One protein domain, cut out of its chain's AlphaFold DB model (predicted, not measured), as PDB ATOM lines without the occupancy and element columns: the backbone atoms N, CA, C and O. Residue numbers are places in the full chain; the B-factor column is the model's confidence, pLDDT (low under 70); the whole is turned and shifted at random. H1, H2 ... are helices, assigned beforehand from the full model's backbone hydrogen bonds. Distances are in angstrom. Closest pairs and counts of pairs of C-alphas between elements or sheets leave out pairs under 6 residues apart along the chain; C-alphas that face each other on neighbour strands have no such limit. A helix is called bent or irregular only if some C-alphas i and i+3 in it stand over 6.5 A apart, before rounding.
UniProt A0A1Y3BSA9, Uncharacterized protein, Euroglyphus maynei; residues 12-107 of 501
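AT A GLANCE: This is residues 12 to 107 of the 501 residues of an uncharacterized protein of Euroglyphus maynei (UniProt A0A1Y3BSA9). Two long helices, H3 and H4, meet at a corner and open as a narrow V; the short helix H2 is set over one side of the V between its arms, and residues 33 to 38 of the link before H2 run through the V's mouth. The small helix H1 packs on H3 on the side away from H4, and residues 56 to 64 of the loop before H3 stick out. The printed part has 96 residues with four named helices, in the order H1, H2, H3, H4, and no named strand; the class is all helix. It is compact, with a radius of gyration of the C-alphas of 13.2 A and spans of 36 by 32 by 22 A.

HOW THE PARTS SIT: H3, residues 65 to 83, is the hub and touches the three other helices. It touches H4, residues 87 to 105, only at the corner by their link, and only just, with 3 pairs of C-alphas within 8 A; the closest are those of His 83 and Thr 89, 6.3 A apart. H3 and H4 run opposite ways at a shallow tilt of 25 degrees. H2, residues 40 to 47, only just touches H3, also with 3 pairs; the closest C-alphas, of Phe 40 and Arg 68, are 7.6 A apart. These two run the same way at a shallow tilt of 14 degrees. H2 touches residues 89 to 96 of H4, the closest C-alphas being those of Leu 47 and Arg 92, 5.4 A apart; they run opposite ways at a steep tilt of 39 degrees. H1, residues 20 to 24, touches residues 74 to 81 of H3, with the C-alphas of Phe 22 and Ile 78 closest at 5.9 A. H1 is apart from H2 and H4. Every O i to N i+4 pair is within hydrogen-bond range in H2 and H3; in H4 it is 13 of 15, and in H1 0 of 1, beside 2 of 2 O i to N i+3 pairs.

IN THESE COORDINATES: H3 is 26.5 A from first to last C-alpha, beginning at C-alpha 65 (-20.593, -3.214, -15.396). H4 is 27.9 A long and ends at C-alpha 105 (-2.465, -12.441, -13.343). H2 is 10.7 A long. H1 begins at C-alpha 20 (-37.075, -15.541, -11.118) and is 7.7 A long; it is neither bent nor irregular, but only just: C-alphas 21 and 24 are 6.1 A apart.

THE WHOLE: The C-alphas farthest apart in the domain, those of Glu 54 and Asp 105, are 37.2 A apart. The printed part, residues 12 to 107, has no cut. The links H1 to H2, with 15 residues, and H2 to H3, with 17, are long, and H3 to H4, with 3, is tight. The mean pLDDT of the printed part is 73.9; it is under 70 in residues 23 to 24, 26 to 32, 52 to 66 and 102 to 107.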
ATOM      1  N   ASP A  12     -30.258 -21.175 -26.947       82.19
ATOM      2  CA  ASP A  12     -31.100 -19.988 -26.795       82.19
ATOM      3  C   ASP A  12     -31.622 -19.931 -25.353       82.19
ATOM      4  O   ASP A  12     -32.381 -20.796 -24.907       82.19
ATOM      5  N   ILE A  13     -31.178 -18.917 -24.613       80.88
ATOM      6  CA  ILE A  13     -31.552 -18.709 -23.212       80.88
ATOM      7  C   ILE A  13     -32.562 -17.569 -23.025       80.88
ATOM      8  O   ILE A  13     -32.957 -17.298 -21.890       80.88
ATOM      9  N   THR A  14     -33.003 -16.918 -24.109       80.25
ATOM     10  CA  THR A  14     -33.811 -15.682 -24.086       80.25
ATOM     11  C   THR A  14     -35.050 -15.816 -23.201       80.25
ATOM     12  O   THR A  14     -35.310 -14.961 -22.356       80.25
ATOM     13  N   GLN A  15     -35.779 -16.927 -23.340       78.44
ATOM     14  CA  GLN A  15     -37.013 -17.197 -22.595       78.44
ATOM     15  C   GLN A  15     -36.809 -17.390 -21.081       78.44
ATOM     16  O   GLN A  15     -37.734 -17.152 -20.308       78.44
ATOM     17  N   TYR A  16     -35.607 -17.778 -20.642       80.19
ATOM     18  CA  TYR A  16     -35.297 -18.026 -19.230       80.19
ATOM     19  C   TYR A  16     -34.746 -16.790 -18.508       80.19
ATOM     20  O   TYR A  16     -34.751 -16.751 -17.279       80.19
ATOM     21  N   LEU A  17     -34.297 -15.759 -19.239       77.12
ATOM     22  CA  LEU A  17     -33.720 -14.553 -18.634       77.12
ATOM     23  C   LEU A  17     -34.686 -13.858 -17.668       77.12
ATOM     24  O   LEU A  17     -34.244 -13.349 -16.643       77.12
ATOM     25  N   ASN A  18     -35.991 -13.876 -17.943       74.56
ATOM     26  CA  ASN A  18     -36.997 -13.188 -17.127       74.56
ATOM     27  C   ASN A  18     -37.571 -14.042 -15.978       74.56
ATOM     28  O   ASN A  18     -38.313 -13.515 -15.154       74.56
ATOM     29  N   ASP A  19     -37.221 -15.329 -15.878       77.38
ATOM     30  CA  ASP A  19     -37.766 -16.231 -14.854       77.38
ATOM     31  C   ASP A  19     -36.980 -16.133 -13.530       77.38
ATOM     32  O   ASP A  19     -35.791 -16.451 -13.458       77.38
ATOM     33  N   SER A  20     -37.647 -15.679 -12.466       73.81
ATOM     34  CA  SER A  20     -37.075 -15.541 -11.118       73.81
ATOM     35  C   SER A  20     -36.853 -16.872 -10.389       73.81
ATOM     36  O   SER A  20     -36.124 -16.907  -9.398       73.81
ATOM     37  N   SER A  21     -37.396 -17.985 -10.896       75.38
ATOM     38  CA  SER A  21     -37.124 -19.340 -10.393       75.38
ATOM     39  C   SER A  21     -35.616 -19.623 -10.306       75.38
ATOM     40  O   SER A  21     -35.118 -20.149  -9.305       75.38
ATOM     41  N   PHE A  22     -34.857 -19.181 -11.315       72.38
ATOM     42  CA  PHE A  22     -33.414 -19.410 -11.411       72.38
ATOM     43  C   PHE A  22     -32.573 -18.595 -10.418       72.38
ATOM     44  O   PHE A  22     -31.428 -18.970 -10.168       72.38
ATOM     45  N   ASP A  23     -33.100 -17.531  -9.800       69.81
ATOM     46  CA  ASP A  23     -32.342 -16.750  -8.809       69.81
ATOM     47  C   ASP A  23     -32.040 -17.561  -7.544       69.81
ATOM     48  O   ASP A  23     -30.978 -17.388  -6.941       69.81
ATOM     49  N   THR A  24     -32.923 -18.503  -7.198       69.56
ATOM     50  CA  THR A  24     -32.787 -19.412  -6.046       69.56
ATOM     51  C   THR A  24     -31.666 -20.448  -6.194       69.56
ATOM     52  O   THR A  24     -31.336 -21.141  -5.237       69.56
ATOM     53  N   VAL A  25     -31.065 -20.576  -7.382       71.31
ATOM     54  CA  VAL A  25     -30.001 -21.553  -7.643       71.31
ATOM     55  C   VAL A  25     -28.688 -21.065  -7.036       71.31
ATOM     56  O   VAL A  25     -28.102 -20.089  -7.504       71.31
ATOM     57  N   GLU A  26     -28.196 -21.765  -6.018       62.97
ATOM     58  CA  GLU A  26     -26.901 -21.460  -5.409       62.97
ATOM     59  C   GLU A  26     -25.731 -21.847  -6.333       62.97
ATOM     60  O   GLU A  26     -25.594 -22.972  -6.847       62.97
ATOM     61  N   LEU A  27     -24.851 -20.871  -6.553       66.75
ATOM     62  CA  LEU A  27     -23.536 -21.092  -7.131       66.75
ATOM     63  C   LEU A  27     -22.603 -21.437  -5.972       66.75
ATOM     64  O   LEU A  27     -22.176 -20.554  -5.247       66.75
ATOM     65  N   SER A  28     -22.358 -22.735  -5.798       60.09
ATOM     66  CA  SER A  28     -21.398 -23.309  -4.853       60.09
ATOM     67  C   SER A  28     -20.073 -22.536  -4.873       60.09
ATOM     68  O   SER A  28     -19.584 -22.249  -5.964       60.09
ATOM     69  N   ASP A  29     -19.484 -22.257  -3.708       51.00
ATOM     70  CA  ASP A  29     -18.364 -21.306  -3.545       51.00
ATOM     71  C   ASP A  29     -17.119 -21.636  -4.393       51.00
ATOM     72  O   ASP A  29     -16.363 -20.754  -4.798       51.00
ATOM     73  N   GLU A  30     -16.941 -22.904  -4.776       51.00
ATOM     74  CA  GLU A  30     -15.925 -23.332  -5.747       51.00
ATOM     75  C   GLU A  30     -16.098 -22.723  -7.156       51.00
ATOM     76  O   GLU A  30     -15.221 -22.884  -8.009       51.00
ATOM     77  N   ILE A  31     -17.215 -22.052  -7.440       56.50
ATOM     78  CA  ILE A  31     -17.605 -21.512  -8.751       56.50
ATOM     79  C   ILE A  31     -17.673 -19.968  -8.704       56.50
ATOM     80  O   ILE A  31     -18.479 -19.335  -9.385       56.50
ATOM     81  N   GLU A  32     -16.797 -19.338  -7.916       62.75
ATOM     82  CA  GLU A  32     -16.565 -17.892  -7.986       62.75
ATOM     83  C   GLU A  32     -15.927 -17.515  -9.343       62.75
ATOM     84  O   GLU A  32     -14.759 -17.804  -9.619       62.75
ATOM     85  N   PHE A  33     -16.712 -16.881 -10.220       73.06
ATOM     86  CA  PHE A  33     -16.250 -16.298 -11.481       73.06
ATOM     87  C   PHE A  33     -16.084 -14.782 -11.324       73.06
ATOM     88  O   PHE A  33     -17.040 -14.082 -10.988       73.06
ATOM     89  N   ARG A  34     -14.910 -14.237 -11.666       76.62
ATOM     90  CA  ARG A  34     -14.681 -12.781 -11.712       76.62
ATOM     91  C   ARG A  34     -15.197 -12.211 -13.032       76.62
ATOM     92  O   ARG A  34     -14.425 -11.866 -13.925       76.62
ATOM     93  N   PHE A  35     -16.525 -12.140 -13.155       80.50
ATOM     94  CA  PHE A  35     -17.223 -11.654 -14.353       80.50
ATOM     95  C   PHE A  35     -16.752 -10.265 -14.808       80.50
ATOM     96  O   PHE A  35     -16.705 -10.007 -16.004       80.50
ATOM     97  N   GLU A  36     -16.325  -9.411 -13.875       76.19
ATOM     98  CA  GLU A  36     -15.816  -8.061 -14.142       76.19
ATOM     99  C   GLU A  36     -14.580  -8.031 -15.060       76.19
ATOM    100  O   GLU A  36     -14.372  -7.031 -15.745       76.19
ATOM    101  N   LEU A  37     -13.799  -9.118 -15.112       77.94
ATOM    102  CA  LEU A  37     -12.628  -9.255 -15.985       77.94
ATOM    103  C   LEU A  37     -12.984  -9.783 -17.388       77.94
ATOM    104  O   LEU A  37     -12.187  -9.636 -18.317       77.94
ATOM    105  N   ILE A  38     -14.147 -10.415 -17.573       81.44
ATOM    106  CA  ILE A  38     -14.497 -11.146 -18.800       81.44
ATOM    107  C   ILE A  38     -15.458 -10.316 -19.656       81.44
ATOM    108  O   ILE A  38     -16.528  -9.916 -19.207       81.44
ATOM    109  N   GLU A  39     -15.105 -10.094 -20.922       84.12
ATOM    110  CA  GLU A  39     -15.998  -9.431 -21.877       84.12
ATOM    111  C   GLU A  39     -17.246 -10.283 -22.160       84.12
ATOM    112  O   GLU A  39     -17.170 -11.506 -22.304       84.12
ATOM    113  N   PHE A  40     -18.409  -9.630 -22.241       82.44
ATOM    114  CA  PHE A  40     -19.711 -10.298 -22.313       82.44
ATOM    115  C   PHE A  40     -19.834 -11.240 -23.520       82.44
ATOM    116  O   PHE A  40     -20.295 -12.369 -23.373       82.44
ATOM    117  N   ASP A  41     -19.344 -10.823 -24.687       81.38
ATOM    118  CA  ASP A  41     -19.418 -11.619 -25.917       81.38
ATOM    119  C   ASP A  41     -18.543 -12.882 -25.829       81.38
ATOM    120  O   ASP A  41     -18.960 -13.970 -26.223       81.38
ATOM    121  N   VAL A  42     -17.366 -12.767 -25.202       84.94
ATOM    122  CA  VAL A  42     -16.451 -13.889 -24.929       84.94
ATOM    123  C   VAL A  42     -17.064 -14.863 -23.916       84.94
ATOM    124  O   VAL A  42     -16.939 -16.079 -24.064       84.94
ATOM    125  N   PHE A  43     -17.764 -14.356 -22.899       88.12
ATOM    126  CA  PHE A  43     -18.536 -15.175 -21.960       88.12
ATOM    127  C   PHE A  43     -19.661 -15.950 -22.671       88.12
ATOM    128  O   PHE A  43     -19.811 -17.155 -22.449       88.12
ATOM    129  N   MET A  44     -20.402 -15.286 -23.564       85.88
ATOM    130  CA  MET A  44     -21.467 -15.903 -24.358       85.88
ATOM    131  C   MET A  44     -20.928 -16.962 -25.331       85.88
ATOM    132  O   MET A  44     -21.540 -18.023 -25.455       85.88
ATOM    133  N   GLU A  45     -19.761 -16.742 -25.954       85.06
ATOM    134  CA  GLU A  45     -19.095 -17.752 -26.791       85.06
ATOM    135  C   GLU A  45     -18.648 -18.974 -25.969       85.06
ATOM    136  O   GLU A  45     -18.914 -20.112 -26.362       85.06
ATOM    137  N   ILE A  46     -18.015 -18.765 -24.807       85.12
ATOM    138  CA  ILE A  46     -17.504 -19.856 -23.957       85.12
ATOM    139  C   ILE A  46     -18.636 -20.760 -23.448       85.12
ATOM    140  O   ILE A  46     -18.465 -21.982 -23.403       85.12
ATOM    141  N   LEU A  47     -19.787 -20.186 -23.082       85.38
ATOM    142  CA  LEU A  47     -20.980 -20.956 -22.712       85.38
ATOM    143  C   LEU A  47     -21.794 -21.438 -23.926       85.38
ATOM    144  O   LEU A  47     -22.655 -22.305 -23.774       85.38
ATOM    145  N   GLY A  48     -21.504 -20.944 -25.132       83.19
ATOM    146  CA  GLY A  48     -22.256 -21.230 -26.355       83.19
ATOM    147  C   GLY A  48     -23.730 -20.844 -26.232       83.19
ATOM    148  O   GLY A  48     -24.605 -21.629 -26.590       83.19
ATOM    149  N   CYS A  49     -23.998 -19.666 -25.674       84.38
ATOM    150  CA  CYS A  49     -25.341 -19.125 -25.486       84.38
ATOM    151  C   CYS A  49     -25.730 -18.183 -26.634       84.38
ATOM    152  O   CYS A  49     -24.879 -17.509 -27.216       84.38
ATOM    153  N   LYS A  50     -27.034 -18.040 -26.882       82.56
ATOM    154  CA  LYS A  50     -27.618 -16.924 -27.637       82.56
ATOM    155  C   LYS A  50     -28.753 -16.266 -26.859       82.56
ATOM    156  O   LYS A  50     -29.460 -16.917 -26.093       82.56
ATOM    157  N   ILE A  51     -28.900 -14.964 -27.081       80.19
ATOM    158  CA  ILE A  51     -30.020 -14.137 -26.629       80.19
ATOM    159  C   ILE A  51     -30.534 -13.418 -27.874       80.19
ATOM    160  O   ILE A  51     -29.732 -12.863 -28.628       80.19
ATOM    161  N   ASN A  52     -31.842 -13.445 -28.112       69.94
ATOM    162  CA  ASN A  52     -32.423 -12.873 -29.320       69.94
ATOM    163  C   ASN A  52     -32.524 -11.342 -29.220       69.94
ATOM    164  O   ASN A  52     -32.931 -10.766 -28.205       69.94
ATOM    165  N   GLU A  53     -32.142 -10.692 -30.317       58.72
ATOM    166  CA  GLU A  53     -31.837  -9.260 -30.413       58.72
ATOM    167  C   GLU A  53     -33.027  -8.296 -30.248       58.72
ATOM    168  O   GLU A  53     -32.824  -7.080 -30.225       58.72
ATOM    169  N   GLU A  54     -34.250  -8.814 -30.143       52.69
ATOM    170  CA  GLU A  54     -35.487  -8.036 -29.962       52.69
ATOM    171  C   GLU A  54     -35.708  -7.604 -28.498       52.69
ATOM    172  O   GLU A  54     -36.608  -6.824 -28.194       52.69
ATOM    173  N   SER A  55     -34.852  -8.058 -27.576       53.12
ATOM    174  CA  SER A  55     -34.801  -7.551 -26.203       53.12
ATOM    175  C   SER A  55     -34.028  -6.220 -26.141       53.12
ATOM    176  O   SER A  55     -32.811  -6.181 -25.962       53.12
ATOM    177  N   GLU A  56     -34.751  -5.100 -26.276       51.28
ATOM    178  CA  GLU A  56     -34.197  -3.735 -26.437       51.28
ATOM    179  C   GLU A  56     -33.262  -3.242 -25.309       51.28
ATOM    180  O   GLU A  56     -32.571  -2.236 -25.470       51.28
ATOM    181  N   ALA A  57     -33.166  -3.965 -24.189       51.78
ATOM    182  CA  ALA A  57     -32.253  -3.669 -23.083       51.78
ATOM    183  C   ALA A  57     -30.752  -3.748 -23.450       51.78
ATOM    184  O   ALA A  57     -29.924  -3.211 -22.714       51.78
ATOM    185  N   PHE A  58     -30.381  -4.409 -24.557       54.44
ATOM    186  CA  PHE A  58     -28.984  -4.802 -24.809       54.44
ATOM    187  C   PHE A  58     -28.240  -4.043 -25.915       54.44
ATOM    188  O   PHE A  58     -27.012  -4.107 -25.954       54.44
ATOM    189  N   LYS A  59     -28.926  -3.298 -26.792       48.97
ATOM    190  CA  LYS A  59     -28.275  -2.649 -27.954       48.97
ATOM    191  C   LYS A  59     -27.635  -1.288 -27.661       48.97
ATOM    192  O   LYS A  59     -26.769  -0.851 -28.413       48.97
ATOM    193  N   ASN A  60     -28.007  -0.637 -26.559       41.44
ATOM    194  CA  ASN A  60     -27.421   0.641 -26.155       41.44
ATOM    195  C   ASN A  60     -26.260   0.403 -25.178       41.44
ATOM    196  O   ASN A  60     -26.461  -0.040 -24.050       41.44
ATOM    197  N   GLY A  61     -25.035   0.715 -25.612       49.06
ATOM    198  CA  GLY A  61     -23.770   0.341 -24.961       49.06
ATOM    199  C   GLY A  61     -23.438   0.982 -23.602       49.06
ATOM    200  O   GLY A  61     -22.259   1.112 -23.290       49.06
ATOM    201  N   ASN A  62     -24.428   1.360 -22.788       50.31
ATOM    202  CA  ASN A  62     -24.249   2.045 -21.500       50.31
ATOM    203  C   ASN A  62     -24.922   1.323 -20.309       50.31
ATOM    204  O   ASN A  62     -25.362   1.960 -19.355       50.31
ATOM    205  N   VAL A  63     -25.020  -0.011 -20.361       55.09
ATOM    206  CA  VAL A  63     -25.410  -0.839 -19.201       55.09
ATOM    207  C   VAL A  63     -24.240  -0.891 -18.201       55.09
ATOM    208  O   VAL A  63     -23.140  -1.289 -18.606       55.09
ATOM    209  N   PRO A  64     -24.427  -0.531 -16.914       58.34
ATOM    210  CA  PRO A  64     -23.372  -0.578 -15.902       58.34
ATOM    211  C   PRO A  64     -22.700  -1.955 -15.772       58.34
ATOM    212  O   PRO A  64     -23.352  -3.000 -15.803       58.34
ATOM    213  N   GLN A  65     -21.383  -1.976 -15.541       60.41
ATOM    214  CA  GLN A  65     -20.593  -3.214 -15.396       60.41
ATOM    215  C   GLN A  65     -21.090  -4.114 -14.246       60.41
ATOM    216  O   GLN A  65     -21.061  -5.344 -14.349       60.41
ATOM    217  N   GLN A  66     -21.648  -3.509 -13.191       61.09
ATOM    218  CA  GLN A  66     -22.276  -4.224 -12.077       61.09
ATOM    219  C   GLN A  66     -23.583  -4.941 -12.479       61.09
ATOM    220  O   GLN A  66     -23.934  -5.959 -11.888       61.09
ATOM    221  N   GLU A  67     -24.313  -4.448 -13.484       73.06
ATOM    222  CA  GLU A  67     -25.522  -5.101 -14.006       73.06
ATOM    223  C   GLU A  67     -25.171  -6.219 -14.991       73.06
ATOM    224  O   GLU A  67     -25.746  -7.305 -14.912       73.06
ATOM    225  N   ARG A  68     -24.140  -6.018 -15.824       76.69
ATOM    226  CA  ARG A  68     -23.571  -7.081 -16.673       76.69
ATOM    227  C   ARG A  68     -23.104  -8.281 -15.841       76.69
ATOM    228  O   ARG A  68     -23.471  -9.410 -16.152       76.69
ATOM    229  N   SER A  69     -22.402  -8.048 -14.731       81.19
ATOM    230  CA  SER A  69     -21.932  -9.120 -13.835       81.19
ATOM    231  C   SER A  69     -23.081  -9.888 -13.158       81.19
ATOM    232  O   SER A  69     -23.016 -11.115 -13.040       81.19
ATOM    233  N   LYS A  70     -24.180  -9.204 -12.794       81.94
ATOM    234  CA  LYS A  70     -25.420  -9.840 -12.297       81.94
ATOM    235  C   LYS A  70     -26.082 -10.696 -13.385       81.94
ATOM    236  O   LYS A  70     -26.488 -11.824 -13.111       81.94
ATOM    237  N   LEU A  71     -26.146 -10.202 -14.622       83.00
ATOM    238  CA  LEU A  71     -26.679 -10.952 -15.761       83.00
ATOM    239  C   LEU A  71     -25.836 -12.197 -16.073       83.00
ATOM    240  O   LEU A  71     -26.391 -13.281 -16.214       83.00
ATOM    241  N   MET A  72     -24.507 -12.080 -16.114       84.38
ATOM    242  CA  MET A  72     -23.605 -13.216 -16.344       84.38
ATOM    243  C   MET A  72     -23.749 -14.271 -15.234       84.38
ATOM    244  O   MET A  72     -23.890 -15.458 -15.530       84.38
ATOM    245  N   SER A  73     -23.862 -13.843 -13.970       85.56
ATOM    246  CA  SER A  73     -24.212 -14.717 -12.835       85.56
ATOM    247  C   SER A  73     -25.531 -15.469 -13.056       85.56
ATOM    248  O   SER A  73     -25.607 -16.681 -12.846       85.56
ATOM    249  N   ARG A  74     -26.577 -14.770 -13.513       84.75
ATOM    250  CA  ARG A  74     -27.906 -15.339 -13.794       84.75
ATOM    251  C   ARG A  74     -27.877 -16.327 -14.964       84.75
ATOM    252  O   ARG A  74     -28.477 -17.392 -14.870       84.75
ATOM    253  N   ILE A  75     -27.116 -16.035 -16.019       86.94
ATOM    254  CA  ILE A  75     -26.905 -16.935 -17.164       86.94
ATOM    255  C   ILE A  75     -26.179 -18.218 -16.724       86.94
ATOM    256  O   ILE A  75     -26.589 -19.313 -17.111       86.94
ATOM    257  N   VAL A  76     -25.167 -18.117 -15.853       88.00
ATOM    258  CA  VAL A  76     -24.510 -19.288 -15.241       88.00
ATOM    259  C   VAL A  76     -25.500 -20.113 -14.408       88.00
ATOM    260  O   VAL A  76     -25.511 -21.337 -14.537       88.00
ATOM    261  N   LYS A  77     -26.371 -19.479 -13.605       87.00
ATOM    262  CA  LYS A  77     -27.428 -20.173 -12.841       87.00
ATOM    263  C   LYS A  77     -28.419 -20.911 -13.748       87.00
ATOM    264  O   LYS A  77     -28.684 -22.088 -13.506       87.00
ATOM    265  N   ILE A  78     -28.915 -20.257 -14.803       86.62
ATOM    266  CA  ILE A  78     -29.798 -20.860 -15.817       86.62
ATOM    267  C   ILE A  78     -29.118 -22.085 -16.442       86.62
ATOM    268  O   ILE A  78     -29.677 -23.180 -16.421       86.62
ATOM    269  N   MET A  79     -27.875 -21.938 -16.909       85.31
ATOM    270  CA  MET A  79     -27.137 -23.023 -17.560       85.31
ATOM    271  C   MET A  79     -26.845 -24.195 -16.606       85.31
ATOM    272  O   MET A  79     -27.060 -25.351 -16.968       85.31
ATOM    273  N   LYS A  80     -26.451 -23.920 -15.352       85.88
ATOM    274  CA  LYS A  80     -26.252 -24.941 -14.302       85.88
ATOM    275  C   LYS A  80     -27.560 -25.662 -13.946       85.88
ATOM    276  O   LYS A  80     -27.524 -26.831 -13.580       85.88
ATOM    277  N   LYS A  81     -28.717 -24.999 -14.055       83.88
ATOM    278  CA  LYS A  81     -30.026 -25.585 -13.726       83.88
ATOM    279  C   LYS A  81     -30.640 -26.399 -14.868       83.88
ATOM    280  O   LYS A  81     -31.296 -27.397 -14.582       83.88
ATOM    281  N   LEU A  82     -30.428 -25.993 -16.122       82.44
ATOM    282  CA  LEU A  82     -30.920 -26.701 -17.311       82.44
ATOM    283  C   LEU A  82     -29.997 -27.856 -17.732       82.44
ATOM    284  O   LEU A  82     -30.478 -28.941 -18.042       82.44
ATOM    285  N   HIS A  83     -28.677 -27.641 -17.704       80.50
ATOM    286  CA  HIS A  83     -27.681 -28.556 -18.276       80.50
ATOM    287  C   HIS A  83     -26.552 -28.926 -17.294       80.50
ATOM    288  O   HIS A  83     -25.519 -29.446 -17.698       80.50
ATOM    289  N   GLY A  84     -26.717 -28.712 -15.983       70.50
ATOM    290  CA  GLY A  84     -25.660 -28.974 -14.986       70.50
ATOM    291  C   GLY A  84     -25.172 -30.426 -14.877       70.50
ATOM    292  O   GLY A  84     -24.102 -30.653 -14.322       70.50
ATOM    293  N   ASN A  85     -25.925 -31.388 -15.420       76.00
ATOM    294  CA  ASN A  85     -25.551 -32.806 -15.479       76.00
ATOM    295  C   ASN A  85     -24.822 -33.189 -16.787       76.00
ATOM    296  O   ASN A  85     -24.398 -34.335 -16.927       76.00
ATOM    297  N   ASP A  86     -24.706 -32.274 -17.755       81.75
ATOM    298  CA  ASP A  86     -24.048 -32.523 -19.039       81.75
ATOM    299  C   ASP A  86     -22.518 -32.291 -18.944       81.75
ATOM    300  O   ASP A  86     -22.073 -31.226 -18.490       81.75
ATOM    301  N   PRO A  87     -21.683 -33.257 -19.384       77.31
ATOM    302  CA  PRO A  87     -20.229 -33.119 -19.353       77.31
ATOM    303  C   PRO A  87     -19.694 -31.979 -20.232       77.31
ATOM    304  O   PRO A  87     -18.638 -31.430 -19.906       77.31
ATOM    305  N   ASP A  88     -20.376 -31.575 -21.310       79.44
ATOM    306  CA  ASP A  88     -19.927 -30.433 -22.114       79.44
ATOM    307  C   ASP A  88     -20.187 -29.096 -21.424       79.44
ATOM    308  O   ASP A  88     -19.318 -28.224 -21.437       79.44
ATOM    309  N   THR A  89     -21.305 -28.949 -20.726       83.44
ATOM    310  CA  THR A  89     -21.606 -27.798 -19.869       83.44
ATOM    311  C   THR A  89     -20.575 -27.667 -18.744       83.44
ATOM    312  O   THR A  89     -20.046 -26.575 -18.515       83.44
ATOM    313  N   ALA A  90     -20.164 -28.779 -18.123       82.44
ATOM    314  CA  ALA A  90     -19.037 -28.789 -17.185       82.44
ATOM    315  C   ALA A  90     -17.712 -28.345 -17.848       82.44
ATOM    316  O   ALA A  90     -16.977 -27.523 -17.287       82.44
ATOM    317  N   ARG A  91     -17.421 -28.802 -19.078       81.75
ATOM    318  CA  ARG A  91     -16.252 -28.348 -19.861       81.75
ATOM    319  C   ARG A  91     -16.320 -26.852 -20.217       81.75
ATOM    320  O   ARG A  91     -15.287 -26.180 -20.161       81.75
ATOM    321  N   ARG A  92     -17.503 -26.305 -20.529       84.69
ATOM    322  CA  ARG A  92     -17.727 -24.866 -20.792       84.69
ATOM    323  C   ARG A  92     -17.449 -24.023 -19.538       84.69
ATOM    324  O   ARG A  92     -16.661 -23.078 -19.608       84.69
ATOM    325  N   PHE A  93     -17.960 -24.417 -18.367       86.62
ATOM    326  CA  PHE A  93     -17.647 -23.740 -17.097       86.62
ATOM    327  C   PHE A  93     -16.155 -23.813 -16.723       86.62
ATOM    328  O   PHE A  93     -15.580 -22.812 -16.290       86.62
ATOM    329  N   ALA A  94     -15.488 -24.951 -16.946       83.31
ATOM    330  CA  ALA A  94     -14.052 -25.087 -16.687       83.31
ATOM    331  C   ALA A  94     -13.194 -24.157 -17.573       83.31
ATOM    332  O   ALA A  94     -12.209 -23.584 -17.098       83.31
ATOM    333  N   ARG A  95     -13.582 -23.955 -18.843       84.19
ATOM    334  CA  ARG A  95     -12.956 -22.961 -19.739       84.19
ATOM    335  C   ARG A  95     -13.158 -21.535 -19.222       84.19
ATOM    336  O   ARG A  95     -12.189 -20.779 -19.158       84.19
ATOM    337  N   LEU A  96     -14.374 -21.196 -18.789       85.19
ATOM    338  CA  LEU A  96     -14.684 -19.874 -18.235       85.19
ATOM    339  C   LEU A  96     -13.851 -19.569 -16.978       85.19
ATOM    340  O   LEU A  96     -13.285 -18.482 -16.862       85.19
ATOM    341  N   LYS A  97     -13.687 -20.552 -16.079       84.44
ATOM    342  CA  LYS A  97     -12.906 -20.391 -14.837       84.44
ATOM    343  C   LYS A  97     -11.419 -20.141 -15.115       84.44
ATOM    344  O   LYS A  97     -10.801 -19.336 -14.425       84.44
ATOM    345  N   ARG A  98     -10.847 -20.776 -16.147       80.25
ATOM    346  CA  ARG A  98      -9.458 -20.515 -16.577       80.25
ATOM    347  C   ARG A  98      -9.287 -19.087 -17.096       80.25
ATOM    348  O   ARG A  98      -8.425 -18.375 -16.588       80.25
ATOM    349  N   ARG A  99     -10.158 -18.641 -18.011       80.81
ATOM    350  CA  ARG A  99     -10.123 -17.274 -18.571       80.81
ATOM    351  C   ARG A  99     -10.303 -16.198 -17.487       80.81
ATOM    352  O   ARG A  99      -9.670 -15.151 -17.555       80.81
ATOM    353  N   SER A 100     -11.103 -16.490 -16.455       79.06
ATOM    354  CA  SER A 100     -11.278 -15.631 -15.273       79.06
ATOM    355  C   SER A 100     -10.009 -15.449 -14.433       79.06
ATOM    356  O   SER A 100      -9.895 -14.427 -13.762       79.06
ATOM    357  N   LYS A 101      -9.101 -16.437 -14.411       76.75
ATOM    358  CA  LYS A 101      -7.863 -16.396 -13.615       76.75
ATOM    359  C   LYS A 101      -6.698 -15.798 -14.405       76.75
ATOM    360  O   LYS A 101      -5.957 -14.983 -13.873       76.75
ATOM    361  N   GLU A 102      -6.576 -16.173 -15.675       69.56
ATOM    362  CA  GLU A 102      -5.538 -15.692 -16.599       69.56
ATOM    363  C   GLU A 102      -5.489 -14.156 -16.681       69.56
ATOM    364  O   GLU A 102      -4.413 -13.570 -16.652       69.56
ATOM    365  N   LYS A 103      -6.655 -13.494 -16.700       65.62
ATOM    366  CA  LYS A 103      -6.745 -12.027 -16.775       65.62
ATOM    367  C   LYS A 103      -6.561 -11.310 -15.424       65.62
ATOM    368  O   LYS A 103      -6.385 -10.097 -15.420       65.62
ATOM    369  N   GLN A 104      -6.563 -12.033 -14.298       60.31
ATOM    370  CA  GLN A 104      -6.189 -11.477 -12.987       60.31
ATOM    371  C   GLN A 104      -4.661 -11.369 -12.860       60.31
ATOM    372  O   GLN A 104      -4.148 -10.337 -12.441       60.31
ATOM    373  N   ASP A 105      -3.939 -12.399 -13.311       57.06
ATOM    374  CA  ASP A 105      -2.465 -12.441 -13.343       57.06
ATOM    375  C   ASP A 105      -1.873 -11.265 -14.156       57.06
ATOM    376  O   ASP A 105      -0.765 -10.809 -13.897       57.06
ATOM    377  N   SER A 106      -2.638 -10.728 -15.119       58.44
ATOM    378  CA  SER A 106      -2.260  -9.559 -15.924       58.44
ATOM    379  C   SER A 106      -2.612  -8.186 -15.330       58.44
ATOM    380  O   SER A 106      -2.152  -7.186 -15.872       58.44
ATOM    381  N   THR A 107      -3.445  -8.094 -14.284       55.69
ATOM    382  CA  THR A 107      -3.872  -6.791 -13.717       55.69
ATOM    383  C   THR A 107      -3.048  -6.341 -12.518       55.69
ATOM    384  O   THR A 107      -2.904  -5.138 -12.308       55.69
TER     385      THR A 107